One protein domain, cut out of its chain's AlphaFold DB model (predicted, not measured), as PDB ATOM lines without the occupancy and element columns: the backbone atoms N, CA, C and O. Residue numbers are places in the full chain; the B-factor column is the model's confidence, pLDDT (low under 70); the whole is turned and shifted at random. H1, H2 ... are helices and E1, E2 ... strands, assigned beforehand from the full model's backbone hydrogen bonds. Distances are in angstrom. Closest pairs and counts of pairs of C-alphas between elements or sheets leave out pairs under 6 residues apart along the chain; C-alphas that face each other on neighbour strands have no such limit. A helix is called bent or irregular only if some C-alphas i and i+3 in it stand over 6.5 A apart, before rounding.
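AT A GLANCE: This is residues 95 to 207 of the 207 residues of the protein "TubC_N domain-containing protein" of Roseomonas genomospecies 6 (UniProt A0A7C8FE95). A helical hairpin, H1 and H2, makes one end of an elongated body, and a small head makes the other, with the strand hairpin E1 and E2 and the loop of residues 138 to 157; the long helix H3 reaches from the head back to H2 and crosses it. The 113 printed residues hold three named helices and two named strands, in the order H1, H2, E1, E2, H3, with an antiparallel sheet E1 - E2; the class is mostly helix. The whole is only just loose, close to compact, with a radius of gyration of the C-alphas of 16.1 A and spans of 50 by 29 by 23 A.

IN THESE COORDINATES: H1, residues 101 to 116, begins at C-alpha 101 (13.213, 25.353, 49.316) and is 21.7 A long. H2, residues 118 to 137, is 27.6 A long. E1 is residues 158 to 160, 6.3 A, and E2 residues 166 to 168, 7.0 A. H3, residues 170 to 194, is 36.9 A long and ends at C-alpha 194 (6.562, 33.403, 47.534). H1 and H3 are irregular: C-alphas 111 and 114 are 7.1 A apart, C-alphas 171 and 174 7.3 A.

HOW THE PARTS SIT: H1 and H2, a hairpin, touch at a steep tilt of 40 degrees, opposite ways; their closest C-alphas, Val 109 and Ala 121, are 5.1 A apart. H2, with residues 129 to 134 alone, touches residues 184 to 192 of H3, about perpendicular at 76 degrees; C-alphas Met 130 and Ala 188 come closest, at 5.2 A. The closest C-alphas of E2 and H3, Val 167 and Cys 176, are 6.0 A apart. E1 and E2, a hairpin, are antiparallel, with N 159 and O 167 within hydrogen-bond range at 2.9 A. Every O i to N i+4 pair is within range in H2, 9 of 12 in H1 and 19 of 21 in H3.

THE WHOLE: The farthest C-alphas, Pro 114 and Gly 155, are 51.2 A apart. The printed part has no cut; the link from H2 to E1 is long. Residues 95 to 97, 155 to 156 and 203 to 207 have pLDDT under 70.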
ATOM      1  N   GLY A  95      12.399  12.903  55.355       47.97
ATOM      2  CA  GLY A  95      12.685  13.062  56.789       47.97
ATOM      3  C   GLY A  95      12.776  14.513  57.279       47.97
ATOM      4  O   GLY A  95      12.452  14.797  58.429       47.97
ATOM      5  N   ALA A  96      13.186  15.459  56.428       58.16
ATOM      6  CA  ALA A  96      13.433  16.839  56.847       58.16
ATOM      7  C   ALA A  96      12.867  17.856  55.852       58.16
ATOM      8  O   ALA A  96      12.985  17.701  54.640       58.16
ATOM      9  N   GLU A  97      12.255  18.913  56.390       68.50
ATOM     10  CA  GLU A  97      11.892  20.102  55.624       68.50
ATOM     11  C   GLU A  97      13.153  20.712  54.990       68.50
ATOM     12  O   GLU A  97      14.159  20.863  55.694       68.50
ATOM     13  N   PRO A  98      13.121  21.089  53.698       78.88
ATOM     14  CA  PRO A  98      14.248  21.770  53.090       78.88
ATOM     15  C   PRO A  98      14.554  23.067  53.839       78.88
ATOM     16  O   PRO A  98      13.703  23.949  53.939       78.88
ATOM     17  N   ALA A  99      15.787  23.217  54.326       80.56
ATOM     18  CA  ALA A  99      16.238  24.482  54.907       80.56
ATOM     19  C   ALA A  99      16.184  25.623  53.873       80.56
ATOM     20  O   ALA A  99      15.913  26.771  54.215       80.56
ATOM     21  N   ASN A 100      16.406  25.281  52.600       89.25
ATOM     22  CA  ASN A 100      16.282  26.170  51.459       89.25
ATOM     23  C   ASN A 100      15.433  25.492  50.376       89.25
ATOM     24  O   ASN A 100      15.902  24.610  49.656       89.25
ATOM     25  N   TRP A 101      14.173  25.910  50.270       91.62
ATOM     26  CA  TRP A 101      13.213  25.353  49.316       91.62
ATOM     27  C   TRP A 101      13.652  25.512  47.861       91.62
ATOM     28  O   TRP A 101      13.435  24.600  47.067       91.62
ATOM     29  N   ARG A 102      14.279  26.640  47.506       92.56
ATOM     30  CA  ARG A 102      14.693  26.906  46.124       92.56
ATOM     31  C   ARG A 102      15.825  25.980  45.693       92.56
ATOM     32  O   ARG A 102      15.728  25.345  44.652       92.56
ATOM     33  N   GLU A 103      16.858  25.877  46.521       90.75
ATOM     34  CA  GLU A 103      18.004  25.000  46.266       90.75
ATOM     35  C   GLU A 103      17.588  23.527  46.215       90.75
ATOM     36  O   GLU A 103      18.008  22.798  45.319       90.75
ATOM     37  N   TRP A 104      16.705  23.106  47.127       91.75
ATOM     38  CA  TRP A 104      16.130  21.764  47.089       91.75
ATOM     39  C   TRP A 104      15.362  21.518  45.788       91.75
ATOM     40  O   TRP A 104      15.591  20.506  45.134       91.75
ATOM     41  N   PHE A 105      14.509  22.454  45.366       92.81
ATOM     42  CA  PHE A 105      13.748  22.311  44.128       92.81
ATOM     43  C   PHE A 105      14.667  22.169  42.908       92.81
ATOM     44  O   PHE A 105      14.485  21.253  42.109       92.81
ATOM     45  N   ASP A 106      15.685  23.026  42.793       92.56
ATOM     46  CA  ASP A 106      16.650  22.981  41.691       92.56
ATOM     47  C   ASP A 106      17.414  21.641  41.666       92.56
ATOM     48  O   ASP A 106      17.607  21.055  40.597       92.56
ATOM     49  N   ALA A 107      17.782  21.107  42.836       91.19
ATOM     50  CA  ALA A 107      18.421  19.796  42.955       91.19
ATOM     51  C   ALA A 107      17.485  18.638  42.558       91.19
ATOM     52  O   ALA A 107      17.899  17.741  41.819       91.19
ATOM     53  N   GLU A 108      16.221  18.662  42.992       91.19
ATOM     54  CA  GLU A 108      15.227  17.636  42.641       91.19
ATOM     55  C   GLU A 108      14.909  17.626  41.141       91.19
ATOM     56  O   GLU A 108      14.708  16.549  40.567       91.19
ATOM     57  N   VAL A 109      14.871  18.803  40.503       92.94
ATOM     58  CA  VAL A 109      14.730  18.920  39.047       92.94
ATOM     59  C   VAL A 109      15.961  18.334  38.367       92.94
ATOM     60  O   VAL A 109      15.823  17.420  37.552       92.94
ATOM     61  N   ALA A 110      17.162  18.790  38.737       91.94
ATOM     62  CA  ALA A 110      18.412  18.342  38.127       91.94
ATOM     63  C   ALA A 110      18.585  16.815  38.186       91.94
ATOM     64  O   ALA A 110      18.957  16.202  37.185       91.94
ATOM     65  N   ALA A 111      18.243  16.197  39.319       87.25
ATOM     66  CA  ALA A 111      18.326  14.751  39.509       87.25
ATOM     67  C   ALA A 111      17.407  13.952  38.564       87.25
ATOM     68  O   ALA A 111      17.716  12.810  38.231       87.25
ATOM     69  N   ARG A 112      16.290  14.534  38.107       91.25
ATOM     70  CA  ARG A 112      15.274  13.845  37.286       91.25
ATOM     71  C   ARG A 112      15.389  14.114  35.793       91.25
ATOM     72  O   ARG A 112      14.845  13.338  35.006       91.25
ATOM     73  N   ILE A 113      16.106  15.164  35.384       90.31
ATOM     74  CA  ILE A 113      16.321  15.492  33.965       90.31
ATOM     75  C   ILE A 113      16.779  14.270  33.146       90.31
ATOM     76  O   ILE A 113      16.198  14.065  32.078       90.31
ATOM     77  N   PRO A 114      17.740  13.434  33.599       88.00
ATOM     78  CA  PRO A 114      18.201  12.296  32.801       88.00
ATOM     79  C   PRO A 114      17.111  11.262  32.487       88.00
ATOM     80  O   PRO A 114      17.176  10.620  31.445       88.00
ATOM     81  N   ALA A 115      16.113  11.110  33.364       84.94
ATOM     82  CA  ALA A 115      15.077  10.087  33.240       84.94
ATOM     83  C   ALA A 115      13.852  10.550  32.433       84.94
ATOM     84  O   ALA A 115      13.240   9.751  31.733       84.94
ATOM     85  N   MET A 116      13.467  11.828  32.541       88.00
ATOM     86  CA  MET A 116      12.185  12.320  32.000       88.00
ATOM     87  C   MET A 116      12.275  13.653  31.241       88.00
ATOM     88  O   MET A 116      11.270  14.152  30.733       88.00
ATOM     89  N   GLY A 117      13.469  14.239  31.133       89.44
ATOM     90  CA  GLY A 117      13.676  15.557  30.537       89.44
ATOM     91  C   GLY A 117      13.220  16.713  31.438       89.44
ATOM     92  O   GLY A 117      12.516  16.525  32.429       89.44
ATOM     93  N   MET A 118      13.633  17.934  31.079       92.44
ATOM     94  CA  MET A 118      13.461  19.140  31.907       92.44
ATOM     95  C   MET A 118      12.006  19.395  32.311       92.44
ATOM     96  O   MET A 118      11.690  19.436  33.495       92.44
ATOM     97  N   ALA A 119      11.097  19.505  31.341       90.50
ATOM     98  CA  ALA A 119       9.719  19.907  31.624       90.50
ATOM     99  C   ALA A 119       8.963  18.891  32.505       90.50
ATOM    100  O   ALA A 119       8.135  19.274  33.330       90.50
ATOM    101  N   ALA A 120       9.223  17.588  32.345       88.75
ATOM    102  CA  ALA A 120       8.610  16.573  33.200       88.75
ATOM    103  C   ALA A 120       9.242  16.555  34.600       88.75
ATOM    104  O   ALA A 120       8.512  16.428  35.583       88.75
ATOM    105  N   ALA A 121      10.560  16.761  34.693       90.94
ATOM    106  CA  ALA A 121      11.272  16.879  35.962       90.94
ATOM    107  C   ALA A 121      10.760  18.067  36.789       90.94
ATOM    108  O   ALA A 121      10.441  17.895  37.965       90.94
ATOM    109  N   GLU A 122      10.585  19.238  36.168       94.19
ATOM    110  CA  GLU A 122      10.003  20.428  36.804       94.19
ATOM    111  C   GLU A 122       8.585  20.170  37.318       94.19
ATOM    112  O   GLU A 122       8.292  20.434  38.485       94.19
ATOM    113  N   ARG A 123       7.705  19.591  36.488       91.88
ATOM    114  CA  ARG A 123       6.338  19.246  36.915       91.88
ATOM    115  C   ARG A 123       6.329  18.243  38.066       91.88
ATOM    116  O   ARG A 123       5.514  18.375  38.982       91.88
ATOM    117  N   ARG A 124       7.225  17.251  38.043       89.88
ATOM    118  CA  ARG A 124       7.317  16.251  39.110       89.88
ATOM    119  C   ARG A 124       7.810  16.875  40.413       89.88
ATOM    120  O   ARG A 124       7.156  16.689  41.438       89.88
ATOM    121  N   ALA A 125       8.898  17.642  40.362       91.88
ATOM    122  CA  ALA A 125       9.439  18.357  41.515       91.88
ATOM    123  C   ALA A 125       8.408  19.330  42.104       91.88
ATOM    124  O   ALA A 125       8.252  19.393  43.319       91.88
ATOM    125  N   TRP A 126       7.628  20.012  41.260       94.06
ATOM    126  CA  TRP A 126       6.537  20.888  41.696       94.06
ATOM    127  C   TRP A 126       5.439  20.144  42.457       94.06
ATOM    128  O   TRP A 126       5.030  20.588  43.530       94.06
ATOM    129  N   GLY A 127       4.995  18.989  41.953       90.94
ATOM    130  CA  GLY A 127       4.042  18.132  42.667       90.94
ATOM    131  C   GLY A 127       4.555  17.722  44.051       90.94
ATOM    132  O   GLY A 127       3.857  17.903  45.048       90.94
ATOM    133  N   ILE A 128       5.808  17.262  44.119       89.69
ATOM    134  CA  ILE A 128       6.455  16.866  45.380       89.69
ATOM    135  C   ILE A 128       6.561  18.063  46.336       89.69
ATOM    136  O   ILE A 128       6.248  17.935  47.521       89.69
ATOM    137  N   ALA A 129       6.944  19.238  45.828       91.69
ATOM    138  CA  ALA A 129       7.049  20.465  46.610       91.69
ATOM    139  C   ALA A 129       5.701  20.855  47.233       91.69
ATOM    140  O   ALA A 129       5.636  21.182  48.420       91.69
ATOM    141  N   MET A 130       4.617  20.785  46.450       91.94
ATOM    142  CA  MET A 130       3.267  21.082  46.930       91.94
ATOM    143  C   MET A 130       2.842  20.119  48.044       91.94
ATOM    144  O   MET A 130       2.345  20.570  49.078       91.94
ATOM    145  N   ASP A 131       3.066  18.814  47.863       88.62
ATOM    146  CA  ASP A 131       2.716  17.787  48.851       88.62
ATOM    147  C   ASP A 131       3.528  17.934  50.146       88.62
ATOM    148  O   ASP A 131       2.995  17.807  51.254       88.62
ATOM    149  N   LEU A 132       4.828  18.217  50.027       88.00
ATOM    150  CA  LEU A 132       5.700  18.492  51.168       88.00
ATOM    151  C   LEU A 132       5.240  19.722  51.941       88.00
ATOM    152  O   LEU A 132       5.093  19.666  53.167       88.00
ATOM    153  N   TRP A 133       4.973  20.816  51.227       90.69
ATOM    154  CA  TRP A 133       4.543  22.059  51.846       90.69
ATOM    155  C   TRP A 133       3.202  21.871  52.556       90.69
ATOM    156  O   TRP A 133       3.063  22.253  53.716       90.69
ATOM    157  N   HIS A 134       2.232  21.212  51.913       90.19
ATOM    158  CA  HIS A 134       0.911  20.952  52.492       90.19
ATOM    159  C   HIS A 134       0.981  20.108  53.765       90.19
ATOM    160  O   HIS A 134       0.413  20.483  54.792       90.19
ATOM    161  N   ARG A 135       1.736  19.003  53.756       84.75
ATOM    162  CA  ARG A 135       1.879  18.154  54.953       84.75
ATOM    163  C   ARG A 135       2.455  18.925  56.141       84.75
ATOM    164  O   ARG A 135       2.035  18.709  57.287       84.75
ATOM    165  N   ARG A 136       3.388  19.841  55.878       85.56
ATOM    166  CA  ARG A 136       4.099  20.595  56.912       85.56
ATOM    167  C   ARG A 136       3.336  21.828  57.394       85.56
ATOM    168  O   ARG A 136       3.132  21.978  58.597       85.56
ATOM    169  N   HIS A 137       2.902  22.660  56.455       87.94
ATOM    170  CA  HIS A 137       2.396  24.019  56.675       87.94
ATOM    171  C   HIS A 137       0.897  24.160  56.412       87.94
ATOM    172  O   HIS A 137       0.291  25.152  56.818       87.94
ATOM    173  N   GLY A 138       0.283  23.175  55.754       86.75
ATOM    174  CA  GLY A 138      -1.143  23.164  55.461       86.75
ATOM    175  C   GLY A 138      -1.997  23.229  56.728       86.75
ATOM    176  O   GLY A 138      -1.645  22.698  57.789       86.75
ATOM    177  N   VAL A 139      -3.150  23.892  56.607       84.56
ATOM    178  CA  VAL A 139      -4.101  24.056  57.713       84.56
ATOM    179  C   VAL A 139      -4.493  22.687  58.257       84.56
ATOM    180  O   VAL A 139      -5.039  21.858  57.530       84.56
ATOM    181  N   LYS A 140      -4.254  22.464  59.555       83.06
ATOM    182  CA  LYS A 140      -4.608  21.201  60.200       83.06
ATOM    183  C   LYS A 140      -6.135  21.043  60.249       83.06
ATOM    184  O   LYS A 140      -6.818  21.911  60.801       83.06
ATOM    185  N   PRO A 141      -6.686  19.966  59.665       81.12
ATOM    186  CA  PRO A 141      -8.124  19.744  59.622       81.12
ATOM    187  C   PRO A 141      -8.723  19.628  61.024       81.12
ATOM    188  O   PRO A 141      -8.160  18.995  61.915       81.12
ATOM    189  N   THR A 142      -9.901  20.216  61.225       82.19
ATOM    190  CA  THR A 142     -10.644  20.060  62.480       82.19
ATOM    191  C   THR A 142     -11.381  18.716  62.487       82.19
ATOM    192  O   THR A 142     -12.211  18.517  61.597       82.19
ATOM    193  N   PRO A 143     -11.191  17.834  63.489       79.56
ATOM    194  CA  PRO A 143     -11.712  16.458  63.464       79.56
ATOM    195  C   PRO A 143     -13.229  16.314  63.253       79.56
ATOM    196  O   PRO A 143     -13.689  15.314  62.717       79.56
ATOM    197  N   HIS A 144     -14.023  17.316  63.644       88.00
ATOM    198  CA  HIS A 144     -15.492  17.272  63.573       88.00
ATOM    199  C   HIS A 144     -16.088  18.043  62.387       88.00
ATOM    200  O   HIS A 144     -17.307  18.239  62.315       88.00
ATOM    201  N   ARG A 145     -15.252  18.519  61.455       92.75
ATOM    202  CA  ARG A 145     -15.720  19.204  60.243       92.75
ATOM    203  C   ARG A 145     -15.044  18.655  59.003       92.75
ATOM    204  O   ARG A 145     -13.843  18.437  58.988       92.75
ATOM    205  N   CYS A 146     -15.823  18.534  57.936       93.62
ATOM    206  CA  CYS A 146     -15.325  18.164  56.623       93.62
ATOM    207  C   CYS A 146     -14.279  19.179  56.149       93.62
ATOM    208  O   CYS A 146     -14.589  20.364  56.007       93.62
ATOM    209  N   ALA A 147     -13.078  18.708  55.822       93.31
ATOM    210  CA  ALA A 147     -11.976  19.522  55.324       93.31
ATOM    211  C   ALA A 147     -12.302  20.210  53.984       93.31
ATOM    212  O   ALA A 147     -11.833  21.316  53.714       93.31
ATOM    213  N   GLY A 148     -13.173  19.602  53.171       93.75
ATOM    214  CA  GLY A 148     -13.674  20.194  51.931       93.75
ATOM    215  C   GLY A 148     -14.642  21.351  52.178       93.75
ATOM    216  O   GLY A 148     -14.331  22.514  51.933       93.75
ATOM    217  N   CYS A 149     -15.850  21.047  52.657       93.81
ATOM    218  CA  CYS A 149     -16.932  22.036  52.719       93.81
ATOM    219  C   CYS A 149     -17.081  22.762  54.069       93.81
ATOM    220  O   CYS A 149     -17.931  23.638  54.179       93.81
ATOM    221  N   GLY A 150     -16.344  22.373  55.116       92.69
ATOM    222  CA  GLY A 150     -16.435  22.950  56.469       92.69
ATOM    223  C   GLY A 150     -17.674  22.548  57.287       92.69
ATOM    224  O   GLY A 150     -17.837  22.994  58.427       92.69
ATOM    225  N   GLY A 151     -18.553  21.713  56.722       91.69
ATOM    226  CA  GLY A 151     -19.768  21.214  57.377       91.69
ATOM    227  C   GLY A 151     -19.464  20.205  58.487       91.69
ATOM    228  O   GLY A 151     -18.391  19.610  58.491       91.69
ATOM    229  N   ARG A 152     -20.404  20.021  59.422       91.62
ATOM    230  CA  ARG A 152     -20.288  19.050  60.527       91.62
ATOM    231  C   ARG A 152     -20.274  17.614  59.994       91.62
ATOM    232  O   ARG A 152     -20.941  17.342  59.002       91.62
ATOM    233  N   LEU A 153     -19.541  16.731  60.669       88.75
ATOM    234  CA  LEU A 153     -19.420  15.307  60.315       88.75
ATOM    235  C   LEU A 153     -20.256  14.372  61.208       88.75
ATOM    236  O   LEU A 153     -20.184  13.156  61.066       88.75
ATOM    237  N   ASP A 154     -21.042  14.921  62.134       74.81
ATOM    238  CA  ASP A 154     -21.746  14.143  63.155       74.81
ATOM    239  C   ASP A 154     -22.686  13.094  62.529       74.81
ATOM    240  O   ASP A 154     -23.500  13.409  61.661       74.81
ATOM    241  N   GLY A 155     -22.553  11.834  62.959       67.88
ATOM    242  CA  GLY A 155     -23.409  10.717  62.532       67.88
ATOM    243  C   GLY A 155     -23.254  10.267  61.072       67.88
ATOM    244  O   GLY A 155     -23.976   9.372  60.642       67.88
ATOM    245  N   THR A 156     -22.331  10.857  60.305       68.75
ATOM    246  CA  THR A 156     -22.117  10.535  58.883       68.75
ATOM    247  C   THR A 156     -20.897   9.626  58.725       68.75
ATOM    248  O   THR A 156     -19.931   9.766  59.472       68.75
ATOM    249  N   ARG A 157     -20.894   8.712  57.742       80.88
ATOM    250  CA  ARG A 157     -19.647   8.045  57.328       80.88
ATOM    251  C   ARG A 157     -18.646   9.103  56.849       80.88
ATOM    252  O   ARG A 157     -19.003  10.020  56.104       80.88
ATOM    253  N   VAL A 158     -17.411   8.985  57.321       89.38
ATOM    254  CA  VAL A 158     -16.308   9.905  57.031       89.38
ATOM    255  C   VAL A 158     -15.225   9.119  56.317       89.38
ATOM    256  O   VAL A 158     -14.867   8.030  56.760       89.38
ATOM    257  N   PHE A 159     -14.690   9.691  55.245       90.38
ATOM    258  CA  PHE A 159     -13.477   9.189  54.622       90.38
ATOM    259  C   PHE A 159     -12.280   9.950  55.194       90.38
ATOM    260  O   PHE A 159     -12.241  11.185  55.140       90.38
ATOM    261  N   MET A 160     -11.318   9.220  55.757       90.00
ATOM    262  CA  MET A 160     -10.073   9.787  56.275       90.00
ATOM    263  C   MET A 160      -9.021   9.780  55.171       90.00
ATOM    264  O   MET A 160      -8.664   8.722  54.663       90.00
ATOM    265  N   LEU A 161      -8.540  10.963  54.793       87.94
ATOM    266  CA  LEU A 161      -7.458  11.094  53.820       87.94
ATOM    267  C   LEU A 161      -6.102  10.724  54.452       87.94
ATOM    268  O   LEU A 161      -5.966  10.804  55.677       87.94
ATOM    269  N   PRO A 162      -5.081  10.371  53.645       81.75
ATOM    270  CA  PRO A 162      -3.752  10.003  54.151       81.75
ATOM    271  C   PRO A 162      -3.072  11.078  55.012       81.75
ATOM    272  O   PRO A 162      -2.248  10.768  55.865       81.75
ATOM    273  N   ASP A 163      -3.431  12.351  54.826       79.81
ATOM    274  CA  ASP A 163      -2.948  13.483  55.626       79.81
ATOM    275  C   ASP A 163      -3.756  13.720  56.922       79.81
ATOM    276  O   ASP A 163      -3.541  14.709  57.628       79.81
ATOM    277  N   GLY A 164      -4.694  12.821  57.239       87.06
ATOM    278  CA  GLY A 164      -5.573  12.888  58.403       87.06
ATOM    279  C   GLY A 164      -6.788  13.802  58.225       87.06
ATOM    280  O   GLY A 164      -7.552  13.981  59.175       87.06
ATOM    281  N   ALA A 165      -6.998  14.387  57.043       90.31
ATOM    282  CA  ALA A 165      -8.143  15.248  56.792       90.31
ATOM    283  C   ALA A 165      -9.441  14.446  56.634       90.31
ATOM    284  O   ALA A 165      -9.538  13.606  55.736       90.31
ATOM    285  N   PRO A 166     -10.479  14.718  57.446       93.06
ATOM    286  CA  PRO A 166     -11.758  14.058  57.274       93.06
ATOM    287  C   PRO A 166     -12.573  14.752  56.175       93.06
ATOM    288  O   PRO A 166     -12.765  15.972  56.198       93.06
ATOM    289  N   VAL A 167     -13.119  13.991  55.230       93.88
ATOM    290  CA  VAL A 167     -14.103  14.475  54.248       93.88
ATOM    291  C   VAL A 167     -15.385  13.645  54.319       93.88
ATOM    292  O   VAL A 167     -15.381  12.522  54.815       93.88
ATOM    293  N   HIS A 168     -16.511  14.205  53.860       94.06
ATOM    294  CA  HIS A 168     -17.742  13.412  53.744       94.06
ATOM    295  C   HIS A 168     -17.514  12.217  52.818       94.06
ATOM    296  O   HIS A 168     -16.840  12.367  51.804       94.06
ATOM    297  N   ASP A 169     -18.128  11.086  53.143       89.50
ATOM    298  CA  ASP A 169     -18.172   9.895  52.294       89.50
ATOM    299  C   ASP A 169     -19.421   9.891  51.370       89.50
ATOM    300  O   ASP A 169     -20.254  10.809  51.420       89.50
ATOM    301  N   GLY A 170     -19.552   8.874  50.512       87.62
ATOM    302  CA  GLY A 170     -20.705   8.639  49.632       87.62
ATOM    303  C   GLY A 170     -20.877   9.707  48.548       87.62
ATOM    304  O   GLY A 170     -19.902  10.203  47.984       87.62
ATOM    305  N   ASP A 171     -22.117  10.122  48.282       90.00
ATOM    306  CA  ASP A 171     -22.461  11.074  47.205       90.00
ATOM    307  C   ASP A 171     -21.742  12.427  47.315       90.00
ATOM    308  O   ASP A 171     -21.606  13.180  46.348       90.00
ATOM    309  N   ARG A 172     -21.275  12.775  48.519       89.56
ATOM    310  CA  ARG A 172     -20.572  14.034  48.781       89.56
ATOM    311  C   ARG A 172     -19.057  13.907  48.678       89.56
ATOM    312  O   ARG A 172     -18.399  14.953  48.694       89.56
ATOM    313  N   PHE A 173     -18.527  12.691  48.568       91.75
ATOM    314  CA  PHE A 173     -17.100  12.401  48.612       91.75
ATOM    315  C   PHE A 173     -16.327  13.156  47.540       91.75
ATOM    316  O   PHE A 173     -15.537  14.035  47.878       91.75
ATOM    317  N   LEU A 174     -16.630  12.925  46.260       92.81
ATOM    318  CA  LEU A 174     -15.890  13.539  45.149       92.81
ATOM    319  C   LEU A 174     -15.923  15.072  45.197       92.81
ATOM    320  O   LEU A 174     -14.909  15.739  44.981       92.81
ATOM    321  N   ARG A 175     -17.068  15.656  45.570       94.88
ATOM    322  CA  ARG A 175     -17.187  17.109  45.736       94.88
ATOM    323  C   ARG A 175     -16.329  17.618  46.894       94.88
ATOM    324  O   ARG A 175     -15.650  18.633  46.743       94.88
ATOM    325  N   CYS A 176     -16.380  16.963  48.054       94.50
ATOM    326  CA  CYS A 176     -15.617  17.391  49.228       94.50
ATOM    327  C   CYS A 176     -14.111  17.195  49.022       94.50
ATOM    328  O   CYS A 176     -13.349  18.103  49.354       94.50
ATOM    329  N   LEU A 177     -13.709  16.078  48.415       93.94
ATOM    330  CA  LEU A 177     -12.337  15.794  48.015       93.94
ATOM    331  C   LEU A 177     -11.816  16.853  47.038       93.94
ATOM    332  O   LEU A 177     -10.753  17.422  47.264       93.94
ATOM    333  N   GLY A 178     -12.591  17.191  46.003       91.88
ATOM    334  CA  GLY A 178     -12.203  18.208  45.023       91.88
ATOM    335  C   GLY A 178     -12.046  19.604  45.632       91.88
ATOM    336  O   GLY A 178     -11.061  20.288  45.365       91.88
ATOM    337  N   VAL A 179     -12.982  20.029  46.493       94.75
ATOM    338  CA  VAL A 179     -12.885  21.330  47.184       94.75
ATOM    339  C   VAL A 179     -11.676  21.372  48.118       94.75
ATOM    340  O   VAL A 179     -10.951  22.367  48.120       94.75
ATOM    341  N   TYR A 180     -11.453  20.304  48.887       94.19
ATOM    342  CA  TYR A 180     -10.288  20.192  49.760       94.19
ATOM    343  C   TYR A 180      -8.988  20.271  48.950       94.19
ATOM    344  O   TYR A 180      -8.149  21.132  49.216       94.19
ATOM    345  N   GLY A 181      -8.891  19.448  47.902       91.94
ATOM    346  CA  GLY A 181      -7.768  19.378  46.973       91.94
ATOM    347  C   GLY A 181      -7.394  20.730  46.376       91.94
ATOM    348  O   GLY A 181      -6.249  21.165  46.472       91.94
ATOM    349  N   ARG A 182      -8.373  21.431  45.792       93.31
ATOM    350  CA  ARG A 182      -8.151  22.757  45.196       93.31
ATOM    351  C   ARG A 182      -7.654  23.774  46.213       93.31
ATOM    352  O   ARG A 182      -6.756  24.555  45.900       93.31
ATOM    353  N   ARG A 183      -8.223  23.772  47.423       93.31
ATOM    354  CA  ARG A 183      -7.849  24.729  48.467       93.31
ATOM    355  C   ARG A 183      -6.389  24.564  48.863       93.31
ATOM    356  O   ARG A 183      -5.655  25.548  48.824       93.31
ATOM    357  N   TRP A 184      -5.976  23.356  49.240       93.38
ATOM    358  CA  TRP A 184      -4.612  23.163  49.722       93.38
ATOM    359  C   TRP A 184      -3.589  23.340  48.595       93.38
ATOM    360  O   TRP A 184      -2.575  23.995  48.815       93.38
ATOM    361  N   ARG A 185      -3.886  22.885  47.365       94.12
ATOM    362  CA  ARG A 185      -3.000  23.103  46.207       94.12
ATOM    363  C   ARG A 185      -2.802  24.583  45.903       94.12
ATOM    364  O   ARG A 185      -1.687  24.998  45.618       94.12
ATOM    365  N   SER A 186      -3.863  25.387  46.001       92.50
ATOM    366  CA  SER A 186      -3.767  26.839  45.789       92.50
ATOM    367  C   SER A 186      -2.908  27.516  46.861       92.50
ATOM    368  O   SER A 186      -2.124  28.406  46.549       92.50
ATOM    369  N   GLN A 187      -3.028  27.084  48.120       93.69
ATOM    370  CA  GLN A 187      -2.208  27.601  49.222       93.69
ATOM    371  C   GLN A 187      -0.734  27.222  49.055       93.69
ATOM    372  O   GLN A 187       0.130  28.090  49.160       93.69
ATOM    373  N   ALA A 188      -0.459  25.955  48.740       94.00
ATOM    374  CA  ALA A 188       0.894  25.467  48.511       94.00
ATOM    375  C   ALA A 188       1.555  26.183  47.326       94.00
ATOM    376  O   ALA A 188       2.662  26.694  47.465       94.00
ATOM    377  N   ALA A 189       0.854  26.308  46.196       94.31
ATOM    378  CA  ALA A 189       1.361  27.014  45.022       94.31
ATOM    379  C   ALA A 189       1.710  28.480  45.323       94.31
ATOM    380  O   ALA A 189       2.787  28.952  44.953       94.31
ATOM    381  N   ALA A 190       0.834  29.193  46.040       93.94
ATOM    382  CA  ALA A 190       1.090  30.575  46.440       93.94
ATOM    383  C   ALA A 190       2.324  30.691  47.351       93.94
ATOM    384  O   ALA A 190       3.140  31.595  47.174       93.94
ATOM    385  N   ALA A 191       2.490  29.764  48.295       93.88
ATOM    386  CA  ALA A 191       3.631  29.762  49.202       93.88
ATOM    387  C   ALA A 191       4.950  29.426  48.491       93.88
ATOM    388  O   ALA A 191       5.943  30.114  48.706       93.88
ATOM    389  N   LEU A 192       4.962  28.425  47.606       94.50
ATOM    390  CA  LEU A 192       6.139  28.079  46.800       94.50
ATOM    391  C   LEU A 192       6.552  29.236  45.882       94.50
ATOM    392  O   LEU A 192       7.735  29.562  45.795       94.50
ATOM    393  N   THR A 193       5.574  29.930  45.292       95.00
ATOM    394  CA  THR A 193       5.820  31.149  44.507       95.00
ATOM    395  C   THR A 193       6.460  32.241  45.366       95.00
ATOM    396  O   THR A 193       7.437  32.860  44.949       95.00
ATOM    397  N   ALA A 194       5.970  32.450  46.592       93.38
ATOM    398  CA  ALA A 194       6.562  33.403  47.534       93.38
ATOM    399  C   ALA A 194       7.990  33.016  47.974       93.38
ATOM    400  O   ALA A 194       8.776  33.889  48.338       93.38
ATOM    401  N   LEU A 195       8.339  31.729  47.900       91.88
ATOM    402  CA  LEU A 195       9.687  31.196  48.129       91.88
ATOM    403  C   LEU A 195      10.579  31.243  46.869       91.88
ATOM    404  O   LEU A 195      11.705  30.752  46.901       91.88
ATOM    405  N   GLY A 196      10.102  31.831  45.765       93.88
ATOM    406  CA  GLY A 196      10.862  31.981  44.519       93.88
ATOM    407  C   GLY A 196      10.844  30.750  43.606       93.88
ATOM    408  O   GLY A 196      11.671  30.643  42.699       93.88
ATOM    409  N   ILE A 197       9.929  29.806  43.825       94.75
ATOM    410  CA  ILE A 197       9.738  28.634  42.964       94.75
ATOM    411  C   ILE A 197       8.540  28.909  42.057       94.75
ATOM    412  O   ILE A 197       7.409  29.006  42.527       94.75
ATOM    413  N   ALA A 198       8.794  29.061  40.759       91.31
ATOM    414  CA  ALA A 198       7.746  29.313  39.779       91.31
ATOM    415  C   ALA A 198       6.961  28.032  39.470       91.31
ATOM    416  O   ALA A 198       7.539  26.950  39.371       91.31
ATOM    417  N   GLU A 199       5.649  28.172  39.288       91.19
ATOM    418  CA  GLU A 199       4.804  27.080  38.811       91.19
ATOM    419  C   GLU A 199       5.187  26.710  37.364       91.19
ATOM    420  O   GLU A 199       5.219  27.599  36.508       91.19
ATOM    421  N   PRO A 200       5.465  25.426  37.066       90.12
ATOM    422  CA  PRO A 200       5.775  24.983  35.711       90.12
ATOM    423  C   PRO A 200       4.616  25.199  34.733       90.12
ATOM    424  O   PRO A 200       3.438  25.062  35.081       90.12
ATOM    425  N   GLU A 201       4.950  25.457  33.470       82.38
ATOM    426  CA  GLU A 201       3.958  25.608  32.405       82.38
ATOM    427  C   GLU A 201       3.122  24.329  32.203       82.38
ATOM    428  O   GLU A 201       3.601  23.196  32.330       82.38
ATOM    429  N   GLY A 202       1.842  24.514  31.864       71.94
ATOM    430  CA  GLY A 202       0.920  23.422  31.536       71.94
ATOM    431  C   GLY A 202       0.239  22.733  32.727       71.94
ATOM    432  O   GLY A 202      -0.541  21.814  32.506       71.94
ATOM    433  N   ILE A 203       0.472  23.168  33.973       68.31
ATOM    434  CA  ILE A 203      -0.190  22.597  35.169       68.31
ATOM    435  C   ILE A 203      -1.599  23.175  35.406       68.31
ATOM    436  O   ILE A 203      -2.470  22.510  35.966       68.31
ATOM    437  N   THR A 204      -1.867  24.408  34.972       56.47
ATOM    438  CA  THR A 204      -3.075  25.164  35.353       56.47
ATOM    439  C   THR A 204      -4.365  24.759  34.633       56.47
ATOM    440  O   THR A 204      -5.405  25.347  34.918       56.47
ATOM    441  N   ALA A 205      -4.332  23.791  33.712       42.00
ATOM    442  CA  ALA A 205      -5.490  23.448  32.882       42.00
ATOM    443  C   ALA A 205      -6.655  22.782  33.649       42.00
ATOM    444  O   ALA A 205      -7.770  22.791  33.141       42.00
ATOM    445  N   ASP A 206      -6.426  22.282  34.872       37.97
ATOM    446  CA  ASP A 206      -7.405  21.488  35.643       37.97
ATOM    447  C   ASP A 206      -7.647  21.987  37.092       37.97
ATOM    448  O   ASP A 206      -8.027  21.216  37.981       37.97
ATOM    449  N   ARG A 207      -7.414  23.279  37.377       46.91
ATOM    450  CA  ARG A 207      -7.718  23.858  38.705       46.91
ATOM    451  C   ARG A 207      -9.200  24.140  38.926       46.91
ATOM    452  O   ARG A 207      -9.819  24.869  38.126       46.91
TER     453      ARG A 207